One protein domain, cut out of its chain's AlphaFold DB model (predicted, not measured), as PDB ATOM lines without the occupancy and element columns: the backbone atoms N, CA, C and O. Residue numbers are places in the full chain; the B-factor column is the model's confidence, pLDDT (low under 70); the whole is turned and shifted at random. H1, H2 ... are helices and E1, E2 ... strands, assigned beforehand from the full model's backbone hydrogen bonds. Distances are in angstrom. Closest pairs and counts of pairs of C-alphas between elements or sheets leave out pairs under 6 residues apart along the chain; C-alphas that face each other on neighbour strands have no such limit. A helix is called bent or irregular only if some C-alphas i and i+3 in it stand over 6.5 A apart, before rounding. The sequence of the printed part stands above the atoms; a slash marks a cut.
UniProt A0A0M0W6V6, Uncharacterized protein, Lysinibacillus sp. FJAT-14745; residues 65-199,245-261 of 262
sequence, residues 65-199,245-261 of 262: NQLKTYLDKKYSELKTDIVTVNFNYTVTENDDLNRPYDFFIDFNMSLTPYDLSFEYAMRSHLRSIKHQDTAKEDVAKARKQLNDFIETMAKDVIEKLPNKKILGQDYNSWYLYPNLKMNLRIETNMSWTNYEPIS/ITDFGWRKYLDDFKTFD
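Overview. This is residues 65 to 199 and 245 to 261 of the 262 residues of an uncharacterized protein of Lysinibacillus sp. FJAT-14745 (UniProt A0A0M0W6V6). A twisted sheet has the long helix H3 and the shorter H1 over one face, while its long hairpin E6 and E7, with E9 beside E7, reaches away from the helices as a bent arm. A small three-stranded sheet, E1 E2 E5, continues from it where E2 runs on into E3 and E4 into E5, and H2 folds back along the first residues of H3 at that end, where residues 128 to 133 stick out. The printed part has 152 residues with three named helices and nine named strands, in the order H1 E1 E2 E3 E4 E5 H2 H3 E6 E7 E8 E9, a mixed class of helices and strands. The larger sheet is branched and mixed, the small one antiparallel. The whole is compact, with a radius of gyration of the C-alphas of 16.9 A and spans of 52 by 41 by 34 A.

Along the chain. H1, residues 65 to 74, begins at C-alpha 65 (164.895, 160.682, 136.135) and is 14.2 A long. E1 is residues 77 to 79, E2 84 to 87, E3 90 to 93, E4 103 to 106 and E5 109 to 112. H2 is residues 118 to 126, 12.6 A, and H3 residues 135 to 160, 37.6 A, ending at C-alpha 160 (155.438, 163.786, 146.164). E6, residues 166 to 177, is 32.0 A long and bends by 51 degrees at residue 169; E7, residues 182 to 197, is 33.8 A long and bends by 105 degrees at residue 194. E8 is residues 245 to 250, and E9, residues 256 to 260, ends at C-alpha 260 (159.970, 181.619, 114.926).

Arrangement. E6 and E7 form a hairpin, with N 172 and O 187 at 2.9 A. On the other side of E7 lie E8, with N 246 and O 194 at 2.8 A, and E9, with N 258 and O 186 at 2.8 A. E4 is parallel to E6, with N 105 and O 167 at 2.8 A, and forms a hairpin with E3, with N 92 and O 104 at 2.9 A. H1 lies over E3 at a height over the sheet of 9.9 A, the closest C-alphas being Lys 68 and Val 91, 5.7 A. H3, on the same face at a height of 10.1 A, lies over E7; its closest C-alphas to E8 are Lys 155 and Phe 248, 6.2 A. In the small sheet, N 78 and O 85 of E1 and E2 are 2.8 A apart, and N 86 and O 110 of E2 and E5 2.8 A; H2 and H3 only graze it. H2 and H3 touch, a helical hairpin at a shallow tilt of 21 degrees, opposite ways, with Leu 126 and Ala 135 as closest C-alphas, 5.1 A. In H1, H2 and H3 every O i to N i+4 pair is within hydrogen-bond range.

Size, cuts and confidence. The C-alphas farthest apart, Leu 97 and Lys 130, are 52.3 A apart. Residues 200 to 244 are not printed, and C-alphas 199 and 245 are 12.9 A apart across the cut. Of the links printed whole, none is long. Mean pLDDT of the printed part is 90.8; residues 113 to 114, 197 to 199 and 259 are under 70.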
ATOM      1  N   ASN A  65     164.899 162.077 136.585       97.19
ATOM      2  CA  ASN A  65     164.895 160.682 136.135       97.19
ATOM      3  C   ASN A  65     163.987 159.790 136.995       97.19
ATOM      4  O   ASN A  65     163.282 158.927 136.464       97.19
ATOM      5  N   GLN A  66     163.981 159.998 138.316       96.88
ATOM      6  CA  GLN A  66     163.076 159.277 139.215       96.88
ATOM      7  C   GLN A  66     161.620 159.668 138.956       96.88
ATOM      8  O   GLN A  66     160.768 158.783 138.882       96.88
ATOM      9  N   LEU A  67     161.344 160.961 138.759       97.44
ATOM     10  CA  LEU A  67     160.005 161.445 138.425       97.44
ATOM     11  C   LEU A  67     159.524 160.888 137.080       97.44
ATOM     12  O   LEU A  67     158.413 160.375 136.997       97.44
ATOM     13  N   LYS A  68     160.372 160.898 136.046       97.81
ATOM     14  CA  LYS A  68     160.059 160.297 134.744       97.81
ATOM     15  C   LYS A  68     159.715 158.814 134.888       97.81
ATOM     16  O   LYS A  68     158.667 158.381 134.427       97.81
ATOM     17  N   THR A  69     160.558 158.049 135.584       97.00
ATOM     18  CA  THR A  69     160.335 156.610 135.811       97.00
ATOM     19  C   THR A  69     159.029 156.354 136.565       97.00
ATOM     20  O   THR A  69     158.307 155.401 136.270       97.00
ATOM     21  N   TYR A  70     158.717 157.205 137.543       97.12
ATOM     22  CA  TYR A  70     157.462 157.152 138.281       97.12
ATOM     23  C   TYR A  70     156.253 157.365 137.361       97.12
ATOM     24  O   TYR A  70     155.331 156.546 137.360       97.12
ATOM     25  N   LEU A  71     156.292 158.418 136.540       97.75
ATOM     26  CA  LEU A  71     155.246 158.759 135.579       97.75
ATOM     27  C   LEU A  71     155.053 157.664 134.524       97.75
ATOM     28  O   LEU A  71     153.932 157.194 134.346       97.75
ATOM     29  N   ASP A  72     156.131 157.170 133.912       97.12
ATOM     30  CA  ASP A  72     156.084 156.082 132.923       97.12
ATOM     31  C   ASP A  72     155.425 154.813 133.505       97.12
ATOM     32  O   ASP A  72     154.694 154.093 132.822       97.12
ATOM     33  N   LYS A  73     155.651 154.532 134.795       96.56
ATOM     34  CA  LYS A  73     155.092 153.353 135.470       96.56
ATOM     35  C   LYS A  73     153.618 153.514 135.851       96.56
ATOM     36  O   LYS A  73     152.896 152.517 135.887       96.56
ATOM     37  N   LYS A  74     153.186 154.721 136.222       97.06
ATOM     38  CA  LYS A  74     151.865 154.969 136.826       97.06
ATOM     39  C   LYS A  74     150.852 155.591 135.869       97.06
ATOM     40  O   LYS A  74     149.663 155.330 136.025       97.06
ATOM     41  N   TYR A  75     151.318 156.373 134.900       97.75
ATOM     42  CA  TYR A  75     150.496 157.261 134.078       97.75
ATOM     43  C   TYR A  75     150.808 157.170 132.571       97.75
ATOM     44  O   TYR A  75     150.483 158.076 131.819       97.75
ATOM     45  N   SER A  76     151.403 156.078 132.089       96.94
ATOM     46  CA  SER A  76     151.817 155.948 130.678       96.94
ATOM     47  C   SER A  76     150.680 155.865 129.656       96.94
ATOM     48  O   SER A  76     150.912 156.121 128.475       96.94
ATOM     49  N   GLU A  77     149.464 155.505 130.063       97.19
ATOM     50  CA  GLU A  77     148.363 155.241 129.133       97.19
ATOM     51  C   GLU A  77     147.013 155.665 129.722       97.19
ATOM     52  O   GLU A  77     146.689 155.366 130.875       97.19
ATOM     53  N   LEU A  78     146.184 156.289 128.886       97.19
ATOM     54  CA  LEU A  78     144.763 156.503 129.125       97.19
ATOM     55  C   LEU A  78     143.950 155.897 127.979       97.19
ATOM     56  O   LEU A  78     144.015 156.348 126.835       97.19
ATOM     57  N   LYS A  79     143.094 154.928 128.304       95.94
ATOM     58  CA  LYS A  79     142.082 154.415 127.375       95.94
ATOM     59  C   LYS A  79     140.802 155.221 127.524       95.94
ATOM     60  O   LYS A  79     140.141 155.145 128.558       95.94
ATOM     61  N   THR A  80     140.466 155.984 126.491       93.38
ATOM     62  CA  THR A  80     139.153 156.626 126.361       93.38
ATOM     63  C   THR A  80     138.223 155.734 125.546       93.38
ATOM     64  O   THR A  80     138.658 154.754 124.936       93.38
ATOM     65  N   ASP A  81     136.947 156.100 125.476       87.00
ATOM     66  CA  ASP A  81     135.969 155.368 124.665       87.00
ATOM     67  C   ASP A  81     136.214 155.519 123.145       87.00
ATOM     68  O   ASP A  81     135.655 154.763 122.352       87.00
ATOM     69  N   ILE A  82     137.058 156.473 122.727       91.00
ATOM     70  CA  ILE A  82     137.330 156.783 121.311       91.00
ATOM     71  C   ILE A  82     138.743 156.349 120.901       91.00
ATOM     72  O   ILE A  82     138.927 155.718 119.861       91.00
ATOM     73  N   VAL A  83     139.748 156.719 121.695       92.75
ATOM     74  CA  VAL A  83     141.175 156.491 121.418       92.75
ATOM     75  C   VAL A  83     141.934 156.067 122.669       92.75
ATOM     76  O   VAL A  83     141.527 156.351 123.796       92.75
ATOM     77  N   THR A  84     143.084 155.433 122.462       95.19
ATOM     78  CA  THR A  84     144.098 155.287 123.510       95.19
ATOM     79  C   THR A  84     145.112 156.417 123.372       95.19
ATOM     80  O   THR A  84     145.649 156.623 122.281       95.19
ATOM     81  N   VAL A  85     145.331 157.152 124.462       96.06
ATOM     82  CA  VAL A  85     146.346 158.203 124.588       96.06
ATOM     83  C   VAL A  85     147.536 157.610 125.333       96.06
ATOM     84  O   VAL A  85     147.377 157.134 126.455       96.06
ATOM     85  N   ASN A  86     148.715 157.635 124.719       96.31
ATOM     86  CA  ASN A  86     149.972 157.265 125.359       96.31
ATOM     87  C   ASN A  86     150.742 158.531 125.733       96.31
ATOM     88  O   ASN A  86     150.842 159.461 124.926       96.31
ATOM     89  N   PHE A  87     151.311 158.527 126.929       96.56
ATOM     90  CA  PHE A  87     152.091 159.624 127.484       96.56
ATOM     91  C   PHE A  87     153.575 159.261 127.435       96.56
ATOM     92  O   PHE A  87     154.002 158.286 128.056       96.56
ATOM     93  N   ASN A  88     154.363 160.038 126.692       95.62
ATOM     94  CA  ASN A  88     155.793 159.809 126.499       95.62
ATOM     95  C   ASN A  88     156.592 160.869 127.255       95.62
ATOM     96  O   ASN A  88     157.140 161.802 126.667       95.62
ATOM     97  N   TYR A  89     156.653 160.722 128.576       97.56
ATOM     98  CA  TYR A  89     157.146 161.783 129.440       97.56
ATOM     99  C   TYR A  89     158.604 162.161 129.176       97.56
ATOM    100  O   TYR A  89     159.501 161.311 129.216       97.56
ATOM    101  N   THR A  90     158.845 163.463 129.037       97.56
ATOM    102  CA  THR A  90     160.161 164.078 129.234       97.56
ATOM    103  C   THR A  90     160.109 164.917 130.502       97.56
ATOM    104  O   THR A  90     159.203 165.723 130.687       97.56
ATOM    105  N   VAL A  91     161.077 164.722 131.397       97.88
ATOM    106  CA  VAL A  91     161.170 165.481 132.648       97.88
ATOM    107  C   VAL A  91     162.536 166.135 132.718       97.88
ATOM    108  O   VAL A  91     163.552 165.465 132.531       97.88
ATOM    109  N   THR A  92     162.565 167.430 133.010       96.75
ATOM    110  CA  THR A  92     163.809 168.186 133.180       96.75
ATOM    111  C   THR A  92     163.790 168.965 134.483       96.75
ATOM    112  O   THR A  92     162.799 169.627 134.800       96.75
ATOM    113  N   GLU A  93     164.905 168.921 135.204       95.62
ATOM    114  CA  GLU A  93     165.198 169.877 136.269       95.62
ATOM    115  C   GLU A  93     165.654 171.194 135.657       95.62
ATOM    116  O   GLU A  93     166.357 171.223 134.647       95.62
ATOM    117  N   ASN A  94     165.225 172.284 136.271       89.06
ATOM    118  CA  ASN A  94     165.590 173.617 135.858       89.06
ATOM    119  C   ASN A  94     166.730 174.156 136.724       89.06
ATOM    120  O   ASN A  94     166.570 174.335 137.930       89.06
ATOM    121  N   ASP A  95     167.850 174.470 136.088       86.06
ATOM    122  CA  ASP A  95     168.986 175.184 136.675       86.06
ATOM    123  C   ASP A  95     169.038 176.664 136.245       86.06
ATOM    124  O   ASP A  95     169.853 177.438 136.753       86.06
ATOM    125  N   ASP A  96     168.147 177.085 135.342       77.88
ATOM    126  CA  ASP A  96     168.068 178.450 134.835       77.88
ATOM    127  C   ASP A  96     167.175 179.320 135.726       77.88
ATOM    128  O   ASP A  96     165.953 179.148 135.797       77.88
ATOM    129  N   LEU A  97     167.784 180.335 136.346       71.88
ATOM    130  CA  LEU A  97     167.080 181.334 137.154       71.88
ATOM    131  C   LEU A  97     165.986 182.067 136.368       71.88
ATOM    132  O   LEU A  97     165.040 182.546 136.981       71.88
ATOM    133  N   ASN A  98     166.069 182.122 135.031       70.06
ATOM    134  CA  ASN A  98     165.082 182.790 134.176       70.06
ATOM    135  C   ASN A  98     163.748 182.030 134.042       70.06
ATOM    136  O   ASN A  98     162.809 182.493 133.376       70.06
ATOM    137  N   ARG A  99     163.642 180.839 134.635       77.62
ATOM    138  CA  ARG A  99     162.448 179.995 134.583       77.62
ATOM    139  C   ARG A  99     161.897 179.807 136.008       77.62
ATOM    140  O   ARG A  99     162.643 179.477 136.918       77.62
ATOM    141  N   PRO A 100     160.583 180.004 136.228       81.38
ATOM    142  CA  PRO A 100     159.993 180.048 137.558       81.38
ATOM    143  C   PRO A 100     159.609 178.665 138.098       81.38
ATOM    144  O   PRO A 100     158.982 178.602 139.149       81.38
ATOM    145  N   TYR A 101     159.945 177.581 137.399       88.00
ATOM    146  CA  TYR A 101     159.703 176.204 137.829       88.00
ATOM    147  C   TYR A 101     161.016 175.527 138.224       88.00
ATOM    148  O   TYR A 101     162.074 175.894 137.723       88.00
ATOM    149  N   ASP A 102     160.936 174.522 139.087       93.00
ATOM    150  CA  ASP A 102     162.044 173.624 139.427       93.00
ATOM    151  C   ASP A 102     162.033 172.383 138.525       93.00
ATOM    152  O   ASP A 102     163.084 171.908 138.105       93.00
ATOM    153  N   PHE A 103     160.838 171.882 138.192       96.44
ATOM    154  CA  PHE A 103     160.636 170.756 137.284       96.44
ATOM    155  C   PHE A 103     159.730 171.146 136.123       96.44
ATOM    156  O   PHE A 103     158.693 171.786 136.310       96.44
ATOM    157  N   PHE A 104     160.104 170.699 134.931       96.38
ATOM    158  CA  PHE A 104     159.249 170.715 133.754       96.38
ATOM    159  C   PHE A 104     158.920 169.285 133.337       96.38
ATOM    160  O   PHE A 104     159.818 168.444 133.262       96.38
ATOM    161  N   ILE A 105     157.637 169.026 133.100       98.19
ATOM    162  CA  ILE A 105     157.098 167.749 132.641       98.19
ATOM    163  C   ILE A 105     156.419 167.997 131.296       98.19
ATOM    164  O   ILE A 105     155.393 168.674 131.230       98.19
ATOM    165  N   ASP A 106     156.980 167.425 130.243       97.44
ATOM    166  CA  ASP A 106     156.354 167.333 128.931       97.44
ATOM    167  C   ASP A 106     155.683 165.965 128.789       97.44
ATOM    168  O   ASP A 106     156.326 164.929 128.979       97.44
ATOM    169  N   PHE A 107     154.384 165.958 128.497       95.06
ATOM    170  CA  PHE A 107     153.581 164.745 128.345       95.06
ATOM    171  C   PHE A 107     153.785 164.055 127.000       95.06
ATOM    172  O   PHE A 107     153.570 162.841 126.930       95.06
ATOM    173  N   ASN A 108     154.160 164.818 125.966       92.75
ATOM    174  CA  ASN A 108     154.299 164.395 124.574       92.75
ATOM    175  C   ASN A 108     153.274 163.316 124.182       92.75
ATOM    176  O   ASN A 108     153.587 162.120 124.041       92.75
ATOM    177  N   MET A 109     152.013 163.742 124.108       93.50
ATOM    178  CA  MET A 109     150.901 162.827 123.898       93.50
ATOM    179  C   MET A 109     150.919 162.257 122.479       93.50
ATOM    180  O   MET A 109     150.946 162.980 121.486       93.50
ATOM    181  N   SER A 110     150.792 160.937 122.384       91.25
ATOM    182  CA  SER A 110     150.621 160.228 121.113       91.25
ATOM    183  C   SER A 110     149.375 159.358 121.162       91.25
ATOM    184  O   SER A 110     148.971 158.890 122.228       91.25
ATOM    185  N   LEU A 111     148.740 159.124 120.016       89.25
ATOM    186  CA  LEU A 111     147.565 158.263 119.943       89.25
ATOM    187  C   LEU A 111     147.917 156.909 119.330       89.25
ATOM    188  O   LEU A 111     148.852 156.755 118.552       89.25
ATOM    189  N   THR A 112     147.135 155.891 119.667       80.56
ATOM    190  CA  THR A 112     147.163 154.593 118.980       80.56
ATOM    191  C   THR A 112     145.752 154.259 118.505       80.56
ATOM    192  O   THR A 112     144.806 154.416 119.283       80.56
ATOM    193  N   PRO A 113     145.563 153.812 117.244       64.75
ATOM    194  CA  PRO A 113     146.565 153.519 116.201       64.75
ATOM    195  C   PRO A 113     146.926 154.713 115.294       64.75
ATOM    196  O   PRO A 113     147.514 154.518 114.234       64.75
ATOM    197  N   TYR A 114     146.516 155.930 115.648       66.75
ATOM    198  CA  TYR A 114     146.636 157.092 114.773       66.75
ATOM    199  C   TYR A 114     147.841 157.962 115.128       66.75
ATOM    200  O   TYR A 114     147.987 158.348 116.279       66.75
ATOM    201  N   ASP A 115     148.618 158.377 114.131       71.38
ATOM    202  CA  ASP A 115     149.617 159.442 114.294       71.38
ATOM    203  C   ASP A 115     148.949 160.819 114.124       71.38
ATOM    204  O   ASP A 115     149.136 161.533 113.139       71.38
ATOM    205  N   LEU A 116     148.004 161.118 115.017       78.88
ATOM    206  CA  LEU A 116     147.171 162.322 114.986       78.88
ATOM    207  C   LEU A 116     147.086 162.910 116.393       78.88
ATOM    208  O   LEU A 116     147.141 162.177 117.375       78.88
ATOM    209  N   SER A 117     146.883 164.224 116.504       87.38
ATOM    210  CA  SER A 117     146.650 164.851 117.808       87.38
ATOM    211  C   SER A 117     145.293 164.450 118.393       87.38
ATOM    212  O   SER A 117     144.337 164.163 117.661       87.38
ATOM    213  N   PHE A 118     145.176 164.484 119.725       90.81
ATOM    214  CA  PHE A 118     143.931 164.180 120.442       90.81
ATOM    215  C   PHE A 118     142.733 164.961 119.882       90.81
ATOM    216  O   PHE A 118     141.707 164.385 119.516       90.81
ATOM    217  N   GLU A 119     142.889 166.272 119.700       90.25
ATOM    218  CA  GLU A 119     141.832 167.138 119.170       90.25
ATOM    219  C   GLU A 119     141.515 166.895 117.689       90.25
ATOM    220  O   GLU A 119     140.407 167.191 117.226       90.25
ATOM    221  N   TYR A 120     142.456 166.355 116.913       89.44
ATOM    222  CA  TYR A 120     142.145 165.893 115.565       89.44
ATOM    223  C   TYR A 120     141.267 164.635 115.614       89.44
ATOM    224  O   TYR A 120     140.244 164.584 114.927       89.44
ATOM    225  N   ALA A 121     141.603 163.654 116.459       91.44
ATOM    226  CA  ALA A 121     140.800 162.442 116.624       91.44
ATOM    227  C   ALA A 121     139.368 162.763 117.092       91.44
ATOM    228  O   ALA A 121     138.407 162.239 116.527       91.44
ATOM    229  N   MET A 122     139.209 163.702 118.033       93.88
ATOM    230  CA  MET A 122     137.890 164.177 118.476       93.88
ATOM    231  C   MET A 122     137.091 164.802 117.326       93.88
ATOM    232  O   MET A 122     135.923 164.473 117.118       93.88
ATOM    233  N   ARG A 123     137.720 165.674 116.526       92.50
ATOM    234  CA  ARG A 123     137.076 166.285 115.349       92.50
ATOM    235  C   ARG A 123     136.689 165.251 114.295       92.50
ATOM    236  O   ARG A 123     135.630 165.389 113.685       92.50
ATOM    237  N   SER A 124     137.518 164.232 114.086       90.75
ATOM    238  CA  SER A 124     137.209 163.121 113.184       90.75
ATOM    239  C   SER A 124     136.004 162.322 113.683       90.75
ATOM    240  O   SER A 124     135.111 162.011 112.898       90.75
ATOM    241  N   HIS A 125     135.934 162.044 114.988       91.31
ATOM    242  CA  HIS A 125     134.807 161.339 115.595       91.31
ATOM    243  C   HIS A 125     133.491 162.124 115.455       91.31
ATOM    244  O   HIS A 125     132.499 161.562 115.000       91.31
ATOM    245  N   LEU A 126     133.506 163.442 115.704       92.69
ATOM    246  CA  LEU A 126     132.342 164.330 115.508       92.69
ATOM    247  C   LEU A 126     131.797 164.342 114.076       92.69
ATOM    248  O   LEU A 126     130.619 164.622 113.871       92.69
ATOM    249  N   ARG A 127     132.652 164.096 113.083       91.00
ATOM    250  CA  ARG A 127     132.282 164.093 111.659       91.00
ATOM    251  C   ARG A 127     131.902 162.705 111.147       91.00
ATOM    252  O   ARG A 127     131.536 162.570 109.982       91.00
ATOM    253  N   SER A 128     132.014 161.675 111.981       89.50
ATOM    254  CA  SER A 128     131.734 160.304 111.581       89.50
ATOM    255  C   SER A 128     130.232 160.049 111.528       89.50
ATOM    256  O   SER A 128     129.551 160.097 112.550       89.50
ATOM    257  N   ILE A 129     129.727 159.679 110.347       75.88
ATOM    258  CA  ILE A 129     128.327 159.262 110.154       75.88
ATOM    259  C   ILE A 129     127.986 158.068 111.061       75.88
ATOM    260  O   ILE A 129     126.878 157.968 111.573       75.88
ATOM    261  N   LYS A 130     128.960 157.185 111.323       87.06
ATOM    262  CA  LYS A 130     128.786 155.998 112.173       87.06
ATOM    263  C   LYS A 130     128.403 156.338 113.622       87.06
ATOM    264  O   LYS A 130     127.766 155.520 114.272       87.06
ATOM    265  N   HIS A 131     128.822 157.499 114.123       83.62
ATOM    266  CA  HIS A 131     128.674 157.889 115.530       83.62
ATOM    267  C   HIS A 131     127.788 159.123 115.708       83.62
ATOM    268  O   HIS A 131     127.788 159.722 116.774       83.62
ATOM    269  N   GLN A 132     127.045 159.532 114.677       86.06
ATOM    270  CA  GLN A 132     126.363 160.827 114.648       86.06
ATOM    271  C   GLN A 132     125.460 161.086 115.869       86.06
ATOM    272  O   GLN A 132     125.406 162.220 116.343       86.06
ATOM    273  N   ASP A 133     124.814 160.042 116.393       90.38
ATOM    274  CA  ASP A 133     123.876 160.142 117.516       90.38
ATOM    275  C   ASP A 133     124.555 160.291 118.889       90.38
ATOM    276  O   ASP A 133     123.928 160.811 119.805       90.38
ATOM    277  N   THR A 134     125.812 159.852 119.041       92.06
ATOM    278  CA  THR A 134     126.543 159.850 120.330       92.06
ATOM    279  C   THR A 134     127.831 160.670 120.311       92.06
ATOM    280  O   THR A 134     128.451 160.892 121.351       92.06
ATOM    281  N   ALA A 135     128.261 161.155 119.143       92.25
ATOM    282  CA  ALA A 135     129.603 161.702 118.973       92.25
ATOM    283  C   ALA A 135     129.881 162.925 119.856       92.25
ATOM    284  O   ALA A 135     131.028 163.156 120.239       92.25
ATOM    285  N   LYS A 136     128.861 163.736 120.172       93.38
ATOM    286  CA  LYS A 136     129.027 164.901 121.052       93.38
ATOM    287  C   LYS A 136     129.276 164.467 122.493       93.38
ATOM    288  O   LYS A 136     130.210 164.978 123.114       93.38
ATOM    289  N   GLU A 137     128.465 163.545 123.006       95.12
ATOM    290  CA  GLU A 137     128.605 162.990 124.351       95.12
ATOM    291  C   GLU A 137     129.926 162.229 124.498       95.12
ATOM    292  O   GLU A 137     130.666 162.481 125.450       95.12
ATOM    293  N   ASP A 138     130.267 161.375 123.529       94.31
ATOM    294  CA  ASP A 138     131.495 160.571 123.531       94.31
ATOM    295  C   ASP A 138     132.741 161.468 123.560       94.31
ATOM    296  O   ASP A 138     133.666 161.249 124.344       94.31
ATOM    297  N   VAL A 139     132.752 162.543 122.764       94.75
ATOM    298  CA  VAL A 139     133.869 163.500 122.724       94.75
ATOM    299  C   VAL A 139     133.955 164.336 123.996       94.75
ATOM    300  O   VAL A 139     135.056 164.581 124.497       94.75
ATOM    301  N   ALA A 140     132.823 164.776 124.550       95.38
ATOM    302  CA  ALA A 140     132.812 165.476 125.833       95.38
ATOM    303  C   ALA A 140     133.349 164.573 126.957       95.38
ATOM    304  O   ALA A 140     134.161 165.015 127.773       95.38
ATOM    305  N   LYS A 141     132.955 163.296 126.955       96.56
ATOM    306  CA  LYS A 141     133.428 162.287 127.902       96.56
ATOM    307  C   LYS A 141     134.922 162.010 127.741       96.56
ATOM    308  O   LYS A 141     135.629 162.049 128.743       96.56
ATOM    309  N   ALA A 142     135.418 161.817 126.519       95.75
ATOM    310  CA  ALA A 142     136.839 161.582 126.255       95.75
ATOM    311  C   ALA A 142     137.715 162.771 126.688       95.75
ATOM    312  O   ALA A 142     138.735 162.580 127.348       95.75
ATOM    313  N   ARG A 143     137.294 164.012 126.397       96.12
ATOM    314  CA  ARG A 143     137.983 165.226 126.879       96.12
ATOM    315  C   ARG A 143     137.997 165.316 128.400       96.12
ATOM    316  O   ARG A 143     139.020 165.661 128.982       96.12
ATOM    317  N   LYS A 144     136.873 164.995 129.048       96.69
ATOM    318  CA  LYS A 144     136.790 164.964 130.510       96.69
ATOM    319  C   LYS A 144     137.726 163.904 131.094       96.69
ATOM    320  O   LYS A 144     138.473 164.222 132.006       96.69
ATOM    321  N   GLN A 145     137.732 162.689 130.542       97.69
ATOM    322  CA  GLN A 145     138.642 161.615 130.955       97.69
ATOM    323  C   GLN A 145     140.108 162.047 130.855       97.69
ATOM    324  O   GLN A 145     140.871 161.794 131.782       97.69
ATOM    325  N   LEU A 146     140.490 162.728 129.770       97.12
ATOM    326  CA  LEU A 146     141.853 163.226 129.590       97.12
ATOM    327  C   LEU A 146     142.225 164.298 130.622       97.12
ATOM    328  O   LEU A 146     143.263 164.186 131.271       97.12
ATOM    329  N   ASN A 147     141.361 165.296 130.824       97.00
ATOM    330  CA  ASN A 147     141.603 166.345 131.816       97.00
ATOM    331  C   ASN A 147     141.679 165.777 133.240       97.00
ATOM    332  O   ASN A 147     142.609 166.103 133.971       97.00
ATOM    333  N   ASP A 148     140.745 164.899 133.616       98.06
ATOM    334  CA  ASP A 148     140.718 164.271 134.941       98.06
ATOM    335  C   ASP A 148     141.978 163.416 135.176       98.06
ATOM    336  O   ASP A 148     142.527 163.399 136.280       98.06
ATOM    337  N   PHE A 149     142.462 162.723 134.138       98.31
ATOM    338  CA  PHE A 149     143.685 161.924 134.196       98.31
ATOM    339  C   PHE A 149     144.926 162.795 134.429       98.31
ATOM    340  O   PHE A 149     145.695 162.524 135.353       98.31
ATOM    341  N   ILE A 150     145.090 163.865 133.644       98.19
ATOM    342  CA  ILE A 150     146.211 164.806 133.784       98.19
ATOM    343  C   ILE A 150     146.163 165.506 135.145       98.19
ATOM    344  O   ILE A 150     147.190 165.618 135.806       98.19
ATOM    345  N   GLU A 151     144.985 165.937 135.602       98.44
ATOM    346  CA  GLU A 151     144.820 166.563 136.918       98.44
ATOM    347  C   GLU A 151     145.158 165.597 138.063       98.44
ATOM    348  O   GLU A 151     145.833 165.982 139.019       98.44
ATOM    349  N   THR A 152     144.735 164.334 137.963       98.44
ATOM    350  CA  THR A 152     145.061 163.297 138.954       98.44
ATOM    351  C   THR A 152     146.566 163.053 139.016       98.44
ATOM    352  O   THR A 152     147.138 163.041 140.104       98.44
ATOM    353  N   MET A 153     147.214 162.902 137.858       98.25
ATOM    354  CA  MET A 153     148.670 162.781 137.757       98.25
ATOM    355  C   MET A 153     149.366 164.003 138.368       98.25
ATOM    356  O   MET A 153     150.276 163.857 139.179       98.25
ATOM    357  N   ALA A 154     148.929 165.212 138.016       98.19
ATOM    358  CA  ALA A 154     149.522 166.448 138.505       98.19
ATOM    359  C   ALA A 154     149.455 166.555 140.034       98.19
ATOM    360  O   ALA A 154     150.464 166.835 140.675       98.19
ATOM    361  N   LYS A 155     148.283 166.291 140.624       98.19
ATOM    362  CA  LYS A 155     148.079 166.319 142.081       98.19
ATOM    363  C   LYS A 155     148.962 165.308 142.810       98.19
ATOM    364  O   LYS A 155     149.578 165.671 143.806       98.19
ATOM    365  N   ASP A 156     149.077 164.090 142.289       97.50
ATOM    366  CA  ASP A 156     149.944 163.057 142.867       97.50
ATOM    367  C   ASP A 156     151.436 163.438 142.782       97.50
ATOM    368  O   ASP A 156     152.182 163.293 143.749       97.50
ATOM    369  N   VAL A 157     151.884 164.031 141.668       96.94
ATOM    370  CA  VAL A 157     153.260 164.551 141.564       96.94
ATOM    371  C   VAL A 157     153.509 165.687 142.563       96.94
ATOM    372  O   VAL A 157     154.561 165.710 143.203       96.94
ATOM    373  N   ILE A 158     152.556 166.612 142.719       96.88
ATOM    374  CA  ILE A 158     152.645 167.724 143.680       96.88
ATOM    375  C   ILE A 158     152.752 167.194 145.112       96.88
ATOM    376  O   ILE A 158     153.575 167.686 145.880       96.88
ATOM    377  N   GLU A 159     151.979 166.164 145.463       95.88
ATOM    378  CA  GLU A 159     152.041 165.521 146.780       95.88
ATOM    379  C   GLU A 159     153.427 164.920 147.064       95.88
ATOM    380  O   GLU A 159     153.937 165.020 148.180       95.88
ATOM    381  N   LYS A 160     154.084 164.354 146.044       95.25
ATOM    382  CA  LYS A 160     155.438 163.786 146.164       95.25
ATOM    383  C   LYS A 160     156.550 164.834 146.182       95.25
ATOM    384  O   LYS A 160     157.661 164.530 146.616       95.25
ATOM    385  N   LEU A 161     156.270 166.055 145.726       95.00
ATOM    386  CA  LEU A 161     157.225 167.160 145.612       95.00
ATOM    387  C   LEU A 161     156.634 168.480 146.164       95.00
ATOM    388  O   LEU A 161     156.605 169.489 145.456       95.00
ATOM    389  N   PRO A 162     156.208 168.532 147.443       93.19
ATOM    390  CA  PRO A 162     155.358 169.612 147.968       93.19
ATOM    391  C   PRO A 162     156.033 170.991 148.008       93.19
ATOM    392  O   PRO A 162     155.360 172.016 148.016       93.19
ATOM    393  N   ASN A 163     157.368 171.030 148.007       92.12
ATOM    394  CA  ASN A 163     158.159 172.265 148.059       92.12
ATOM    395  C   ASN A 163     158.800 172.619 146.709       92.12
ATOM    396  O   ASN A 163     159.774 173.372 146.675       92.12
ATOM    397  N   LYS A 164     158.320 172.029 145.609       93.75
ATOM    398  CA  LYS A 164     158.854 172.260 144.265       93.75
ATOM    399  C   LYS A 164     157.803 172.877 143.361       93.75
ATOM    400  O   LYS A 164     156.650 172.461 143.363       93.75
ATOM    401  N   LYS A 165     158.226 173.847 142.558       93.44
ATOM    402  CA  LYS A 165     157.438 174.452 141.485       93.44
ATOM    403  C   LYS A 165     157.509 173.546 140.260       93.44
ATOM    404  O   LYS A 165     158.591 173.246 139.764       93.44
ATOM    405  N   ILE A 166     156.363 173.113 139.766       96.06
ATOM    406  CA  ILE A 166     156.239 172.161 138.668       96.06
ATOM    407  C   ILE A 166     155.418 172.813 137.564       96.06
ATOM    408  O   ILE A 166     154.345 173.362 137.822       96.06
ATOM    409  N   LEU A 167     155.933 172.751 136.341       95.81
ATOM    410  CA  LEU A 167     155.206 173.072 135.122       95.81
ATOM    411  C   LEU A 167     154.965 171.775 134.353       95.81
ATOM    412  O   LEU A 167     155.922 171.094 133.993       95.81
ATOM    413  N   GLY A 168     153.703 171.456 134.088       97.38
ATOM    414  CA  GLY A 168     153.322 170.340 133.233       97.38
ATOM    415  C   GLY A 168     152.617 170.833 131.976       97.38
ATOM    416  O   GLY A 168     151.723 171.673 132.085       97.38
ATOM    417  N   GLN A 169     153.017 170.348 130.800       96.12
ATOM    418  CA  GLN A 169     152.430 170.726 129.508       96.12
ATOM    419  C   GLN A 169     152.487 169.558 128.515       96.12
ATOM    420  O   GLN A 169     153.352 168.693 128.615       96.12
ATOM    421  N   ASP A 170     151.603 169.564 127.523       94.81
ATOM    422  CA  ASP A 170     151.848 168.867 126.260       94.81
ATOM    423  C   ASP A 170     152.618 169.832 125.356       94.81
ATOM    424  O   ASP A 170     152.065 170.848 124.918       94.81
ATOM    425  N   TYR A 171     153.914 169.581 125.176       91.19
ATOM    426  CA  TYR A 171     154.817 170.453 124.438       91.19
ATOM    427  C   TYR A 171     155.243 169.763 123.146       91.19
ATOM    428  O   TYR A 171     155.902 168.728 123.151       91.19
ATOM    429  N   ASN A 172     154.913 170.369 122.011       89.31
ATOM    430  CA  ASN A 172     155.350 169.890 120.713       89.31
ATOM    431  C   ASN A 172     156.169 170.976 120.019       89.31
ATOM    432  O   ASN A 172     155.736 172.122 119.907       89.31
ATOM    433  N   SER A 173     157.354 170.618 119.532       89.19
ATOM    434  CA  SER A 173     158.189 171.528 118.755       89.19
ATOM    435  C   SER A 173     158.701 170.845 117.497       89.19
ATOM    436  O   SER A 173     159.217 169.728 117.542       89.19
ATOM    437  N   TRP A 174     158.555 171.515 116.358       91.31
ATOM    438  CA  TRP A 174     158.981 170.988 115.069       91.31
ATOM    439  C   TRP A 174     159.390 172.111 114.127       91.31
ATOM    440  O   TRP A 174     158.862 173.218 114.168       91.31
ATOM    441  N   TYR A 175     160.327 171.826 113.234       91.56
ATOM    442  CA  TYR A 175     160.671 172.745 112.156       91.56
ATOM    443  C   TYR A 175     159.737 172.514 110.972       91.56
ATOM    444  O   TYR A 175     159.540 171.371 110.557       91.56
ATOM    445  N   LEU A 176     159.205 173.588 110.383       90.88
ATOM    446  CA  LEU A 176     158.447 173.493 109.130       90.88
ATOM    447  C   LEU A 176     159.308 172.901 108.005       90.88
ATOM    448  O   LEU A 176     158.817 172.133 107.180       90.88
ATOM    449  N   TYR A 177     160.598 173.242 108.005       91.56
ATOM    450  CA  TYR A 177     161.600 172.698 107.095       91.56
ATOM    451  C   TYR A 177     162.620 171.873 107.899       91.56
ATOM    452  O   TYR A 177     163.694 172.382 108.231       91.56
ATOM    453  N   PRO A 178     162.314 170.603 108.234       91.31
ATOM    454  CA  PRO A 178     163.091 169.816 109.195       91.31
ATOM    455  C   PRO A 178     164.547 169.602 108.779       91.31
ATOM    456  O   PRO A 178     165.445 169.719 109.609       91.31
ATOM    457  N   ASN A 179     164.801 169.386 107.485       95.75
ATOM    458  CA  ASN A 179     166.158 169.181 106.967       95.75
ATOM    459  C   ASN A 179     167.033 170.440 107.058       95.75
ATOM    460  O   ASN A 179     168.248 170.332 107.188       95.75
ATOM    461  N   LEU A 180     166.418 171.624 106.989       94.06
ATOM    462  CA  LEU A 180     167.112 172.910 107.086       94.06
ATOM    463  C   LEU A 180     167.131 173.452 108.519       94.06
ATOM    464  O   LEU A 180     167.838 174.417 108.786       94.06
ATOM    465  N   LYS A 181     166.353 172.848 109.431       91.31
ATOM    466  CA  LYS A 181     166.081 173.370 110.777       91.31
ATOM    467  C   LYS A 181     165.634 174.839 110.747       91.31
ATOM    468  O   LYS A 181     166.066 175.647 111.564       91.31
ATOM    469  N   MET A 182     164.767 175.173 109.789       91.94
ATOM    470  CA  MET A 182     164.215 176.519 109.616       91.94
ATOM    471  C   MET A 182     162.740 176.571 110.002       91.94
ATOM    472  O   MET A 182     162.005 175.596 109.815       91.94
ATOM    473  N   ASN A 183     162.323 177.747 110.479       90.00
ATOM    474  CA  ASN A 183     160.955 178.055 110.889       90.00
ATOM    475  C   ASN A 183     160.458 177.095 111.987       90.00
ATOM    476  O   ASN A 183     159.691 176.158 111.735       90.00
ATOM    477  N   LEU A 184     160.989 177.291 113.199       91.50
ATOM    478  CA  LEU A 184     160.617 176.503 114.371       91.50
ATOM    479  C   LEU A 184     159.184 176.849 114.769       91.50
ATOM    480  O   LEU A 184     158.843 178.013 114.975       91.50
ATOM    481  N   ARG A 185     158.362 175.820 114.922       90.94
ATOM    482  CA  ARG A 185     157.004 175.896 115.436       90.94
ATOM    483  C   ARG A 185     156.961 175.227 116.791       90.94
ATOM    484  O   ARG A 185     157.579 174.183 116.983       90.94
ATOM    485  N   ILE A 186     156.254 175.855 117.716       90.12
ATOM    486  CA  ILE A 186     156.039 175.342 119.061       90.12
ATOM    487  C   ILE A 186     154.546 175.425 119.339       90.12
ATOM    488  O   ILE A 186     153.946 176.485 119.171       90.12
ATOM    489  N   GLU A 187     153.973 174.319 119.776       89.81
ATOM    490  CA  GLU A 187     152.610 174.228 120.271       89.81
ATOM    491  C   GLU A 187     152.664 173.754 121.723       89.81
ATOM    492  O   GLU A 187     153.299 172.743 122.028       89.81
ATOM    493  N   THR A 188     152.023 174.498 122.618       90.44
ATOM    494  CA  THR A 188     151.823 174.106 124.013       90.44
ATOM    495  C   THR A 188     150.341 173.999 124.306       90.44
ATOM    496  O   THR A 188     149.580 174.919 124.014       90.44
ATOM    497  N   ASN A 189     149.934 172.887 124.909       93.19
ATOM    498  CA  ASN A 189     148.552 172.620 125.290       93.19
ATOM    499  C   ASN A 189     148.483 172.019 126.701       93.19
ATOM    500  O   ASN A 189     149.461 171.469 127.211       93.19
ATOM    501  N   MET A 190     147.295 172.070 127.313       94.88
ATOM    502  CA  MET A 190     146.995 171.412 128.596       94.88
ATOM    503  C   MET A 190     147.972 171.799 129.711       94.88
ATOM    504  O   MET A 190     148.359 170.978 130.545       94.88
ATOM    505  N   SER A 191     148.359 173.071 129.732       94.19
ATOM    506  CA  SER A 191     149.324 173.578 130.694       94.19
ATOM    507  C   SER A 191     148.734 173.652 132.097       94.19
ATOM    508  O   SER A 191     147.637 174.179 132.305       94.19
ATOM    509  N   TRP A 192     149.499 173.212 133.089       96.19
ATOM    510  CA  TRP A 192     149.184 173.377 134.504       96.19
ATOM    511  C   TRP A 192     150.439 173.646 135.328       96.19
ATOM    512  O   TRP A 192     151.564 173.349 134.926       96.19
ATOM    513  N   THR A 193     150.236 174.226 136.507       95.12
ATOM    514  CA  THR A 193     151.306 174.493 137.478       95.12
ATOM    515  C   THR A 193     150.791 174.336 138.904       95.12
ATOM    516  O   THR A 193     149.588 174.466 139.131       95.12
ATOM    517  N   ASN A 194     151.694 174.181 139.869       95.44
ATOM    518  CA  ASN A 194     151.414 174.313 141.307       95.44
ATOM    519  C   ASN A 194     152.034 175.588 141.901       95.44
ATOM    520  O   ASN A 194     152.513 175.617 143.033       95.44
ATOM    521  N   TYR A 195     152.113 176.641 141.099       89.25
ATOM    522  CA  TYR A 195     152.602 177.930 141.543       89.25
ATOM    523  C   TYR A 195     151.879 179.044 140.794       89.25
ATOM    524  O   TYR A 195     151.295 178.838 139.724       89.25
ATOM    525  N   GLU A 196     151.881 180.241 141.364       81.00
ATOM    526  CA  GLU A 196     151.296 181.415 140.723       81.00
ATOM    527  C   GLU A 196     152.119 182.664 141.010       81.00
ATOM    528  O   GLU A 196     152.740 182.746 142.078       81.00
ATOM    529  N   PRO A 197     152.147 183.630 140.074       69.12
ATOM    530  CA  PRO A 197     152.838 184.879 140.308       69.12
ATOM    531  C   PRO A 197     152.212 185.597 141.508       69.12
ATOM    532  O   PRO A 197     150.993 185.777 141.583       69.12
ATOM    533  N   ILE A 198     153.041 186.044 142.442       64.31
ATOM    534  CA  ILE A 198     152.641 186.889 143.557       64.31
ATOM    535  C   ILE A 198     152.027 188.158 142.957       64.31
ATOM    536  O   ILE A 198     152.582 188.804 142.065       64.31
ATOM    537  N   SER A 199     150.810 188.482 143.390       57.00
ATOM    538  CA  SER A 199     150.108 189.685 142.945       57.00
ATOM    539  C   SER A 199     150.945 190.930 143.237       57.00
ATOM    540  O   SER A 199     151.501 191.061 144.322       57.00
ATOM    541  N   ILE A 245     154.093 178.859 145.876       86.94
ATOM    542  CA  ILE A 245     153.548 177.517 145.672       86.94
ATOM    543  C   ILE A 245     152.053 177.563 146.005       86.94
ATOM    544  O   ILE A 245     151.630 178.215 146.963       86.94
ATOM    545  N   THR A 246     151.260 176.906 145.174       89.06
ATOM    546  CA  THR A 246     149.812 176.764 145.293       89.06
ATOM    547  C   THR A 246     149.428 175.310 145.087       89.06
ATOM    548  O   THR A 246     150.247 174.477 144.699       89.06
ATOM    549  N   ASP A 247     148.145 175.020 145.252       93.56
ATOM    550  CA  ASP A 247     147.582 173.783 144.733       93.56
ATOM    551  C   ASP A 247     147.654 173.745 143.199       93.56
ATOM    552  O   ASP A 247     147.980 174.734 142.525       93.56
ATOM    553  N   PHE A 248     147.318 172.578 142.655       95.94
ATOM    554  CA  PHE A 248     147.121 172.376 141.228       95.94
ATOM    555  C   PHE A 248     146.223 173.461 140.619       95.94
ATOM    556  O   PHE A 248     145.123 173.730 141.105       95.94
ATOM    557  N   GLY A 249     146.654 174.016 139.489       92.50
ATOM    558  CA  GLY A 249     145.807 174.869 138.677       92.50
ATOM    559  C   GLY A 249     146.128 174.765 137.196       92.50
ATOM    560  O   GLY A 249     147.285 174.872 136.786       92.50
ATOM    561  N   TRP A 250     145.077 174.631 136.388       91.94
ATOM    562  CA  TRP A 250     145.149 174.808 134.941       91.94
ATOM    563  C   TRP A 250     145.605 176.232 134.596       91.94
ATOM    564  O   TRP A 250     145.173 177.210 135.215       91.94
ATOM    565  N   ARG A 251     146.471 176.354 133.590       87.38
ATOM    566  CA  ARG A 251     147.109 177.601 133.148       87.38
ATOM    567  C   ARG A 251     146.956 177.774 131.642       87.38
ATOM    568  O   ARG A 251     147.939 177.836 130.919       87.38
ATOM    569  N   LYS A 252     145.715 177.915 131.170       82.81
ATOM    570  CA  LYS A 252     145.410 178.097 129.737       82.81
ATOM    571  C   LYS A 252     146.159 179.255 129.072       82.81
ATOM    572  O   LYS A 252     146.365 179.233 127.874       82.81
ATOM    573  N   TYR A 253     146.575 180.266 129.832       77.00
ATOM    574  CA  TYR A 253     147.380 181.376 129.309       77.00
ATOM    575  C   TYR A 253     148.826 180.973 128.940       77.00
ATOM    576  O   TYR A 253     149.555 181.779 128.365       77.00
ATOM    577  N   LEU A 254     149.267 179.769 129.325       80.62
ATOM    578  CA  LEU A 254     150.526 179.148 128.905       80.62
ATOM    579  C   LEU A 254     150.351 178.244 127.674       80.62
ATOM    580  O   LEU A 254     151.357 177.821 127.099       80.62
ATOM    581  N   ASP A 255     149.109 177.951 127.279       85.31
ATOM    582  CA  ASP A 255     148.822 177.272 126.019       85.31
ATOM    583  C   ASP A 255     148.993 178.292 124.887       85.31
ATOM    584  O   ASP A 255     148.422 179.384 124.934       85.31
ATOM    585  N   ASP A 256     149.830 177.977 123.904       84.06
ATOM    586  CA  ASP A 256     150.198 178.911 122.844       84.06
ATOM    587  C   ASP A 256     150.648 178.167 121.581       84.06
ATOM    588  O   ASP A 256     151.110 177.026 121.627       84.06
ATOM    589  N   PHE A 257     150.557 178.846 120.441       83.75
ATOM    590  CA  PHE A 257     151.137 178.405 119.181       83.75
ATOM    591  C   PHE A 257     152.077 179.492 118.662       83.75
ATOM    592  O   PHE A 257     151.643 180.561 118.226       83.75
ATOM    593  N   LYS A 258     153.381 179.216 118.692       81.75
ATOM    594  CA  LYS A 258     154.430 180.164 118.307       81.75
ATOM    595  C   LYS A 258     155.161 179.701 117.061       81.75
ATOM    596  O   LYS A 258     155.495 178.526 116.917       81.75
ATOM    597  N   THR A 259     155.478 180.656 116.196       67.81
ATOM    598  CA  THR A 259     156.335 180.466 115.023       67.81
ATOM    599  C   THR A 259     157.534 181.394 115.123       67.81
ATOM    600  O   THR A 259     157.370 182.587 115.379       67.81
ATOM    601  N   PHE A 260     158.731 180.857 114.911       77.31
ATOM    602  CA  PHE A 260     159.970 181.619 114.926       77.31
ATOM    603  C   PHE A 260     160.629 181.537 113.556       77.31
ATOM    604  O   PHE A 260     161.113 180.475 113.154       77.31
ATOM    605  N   ASP A 261     160.646 182.671 112.861       74.50
ATOM    606  CA  ASP A 261     161.368 182.830 111.607       74.50
ATOM    607  C   ASP A 261     162.845 183.093 111.939       74.50
ATOM    608  O   ASP A 261     163.209 184.179 112.396       74.50
TER     609      ASP A 261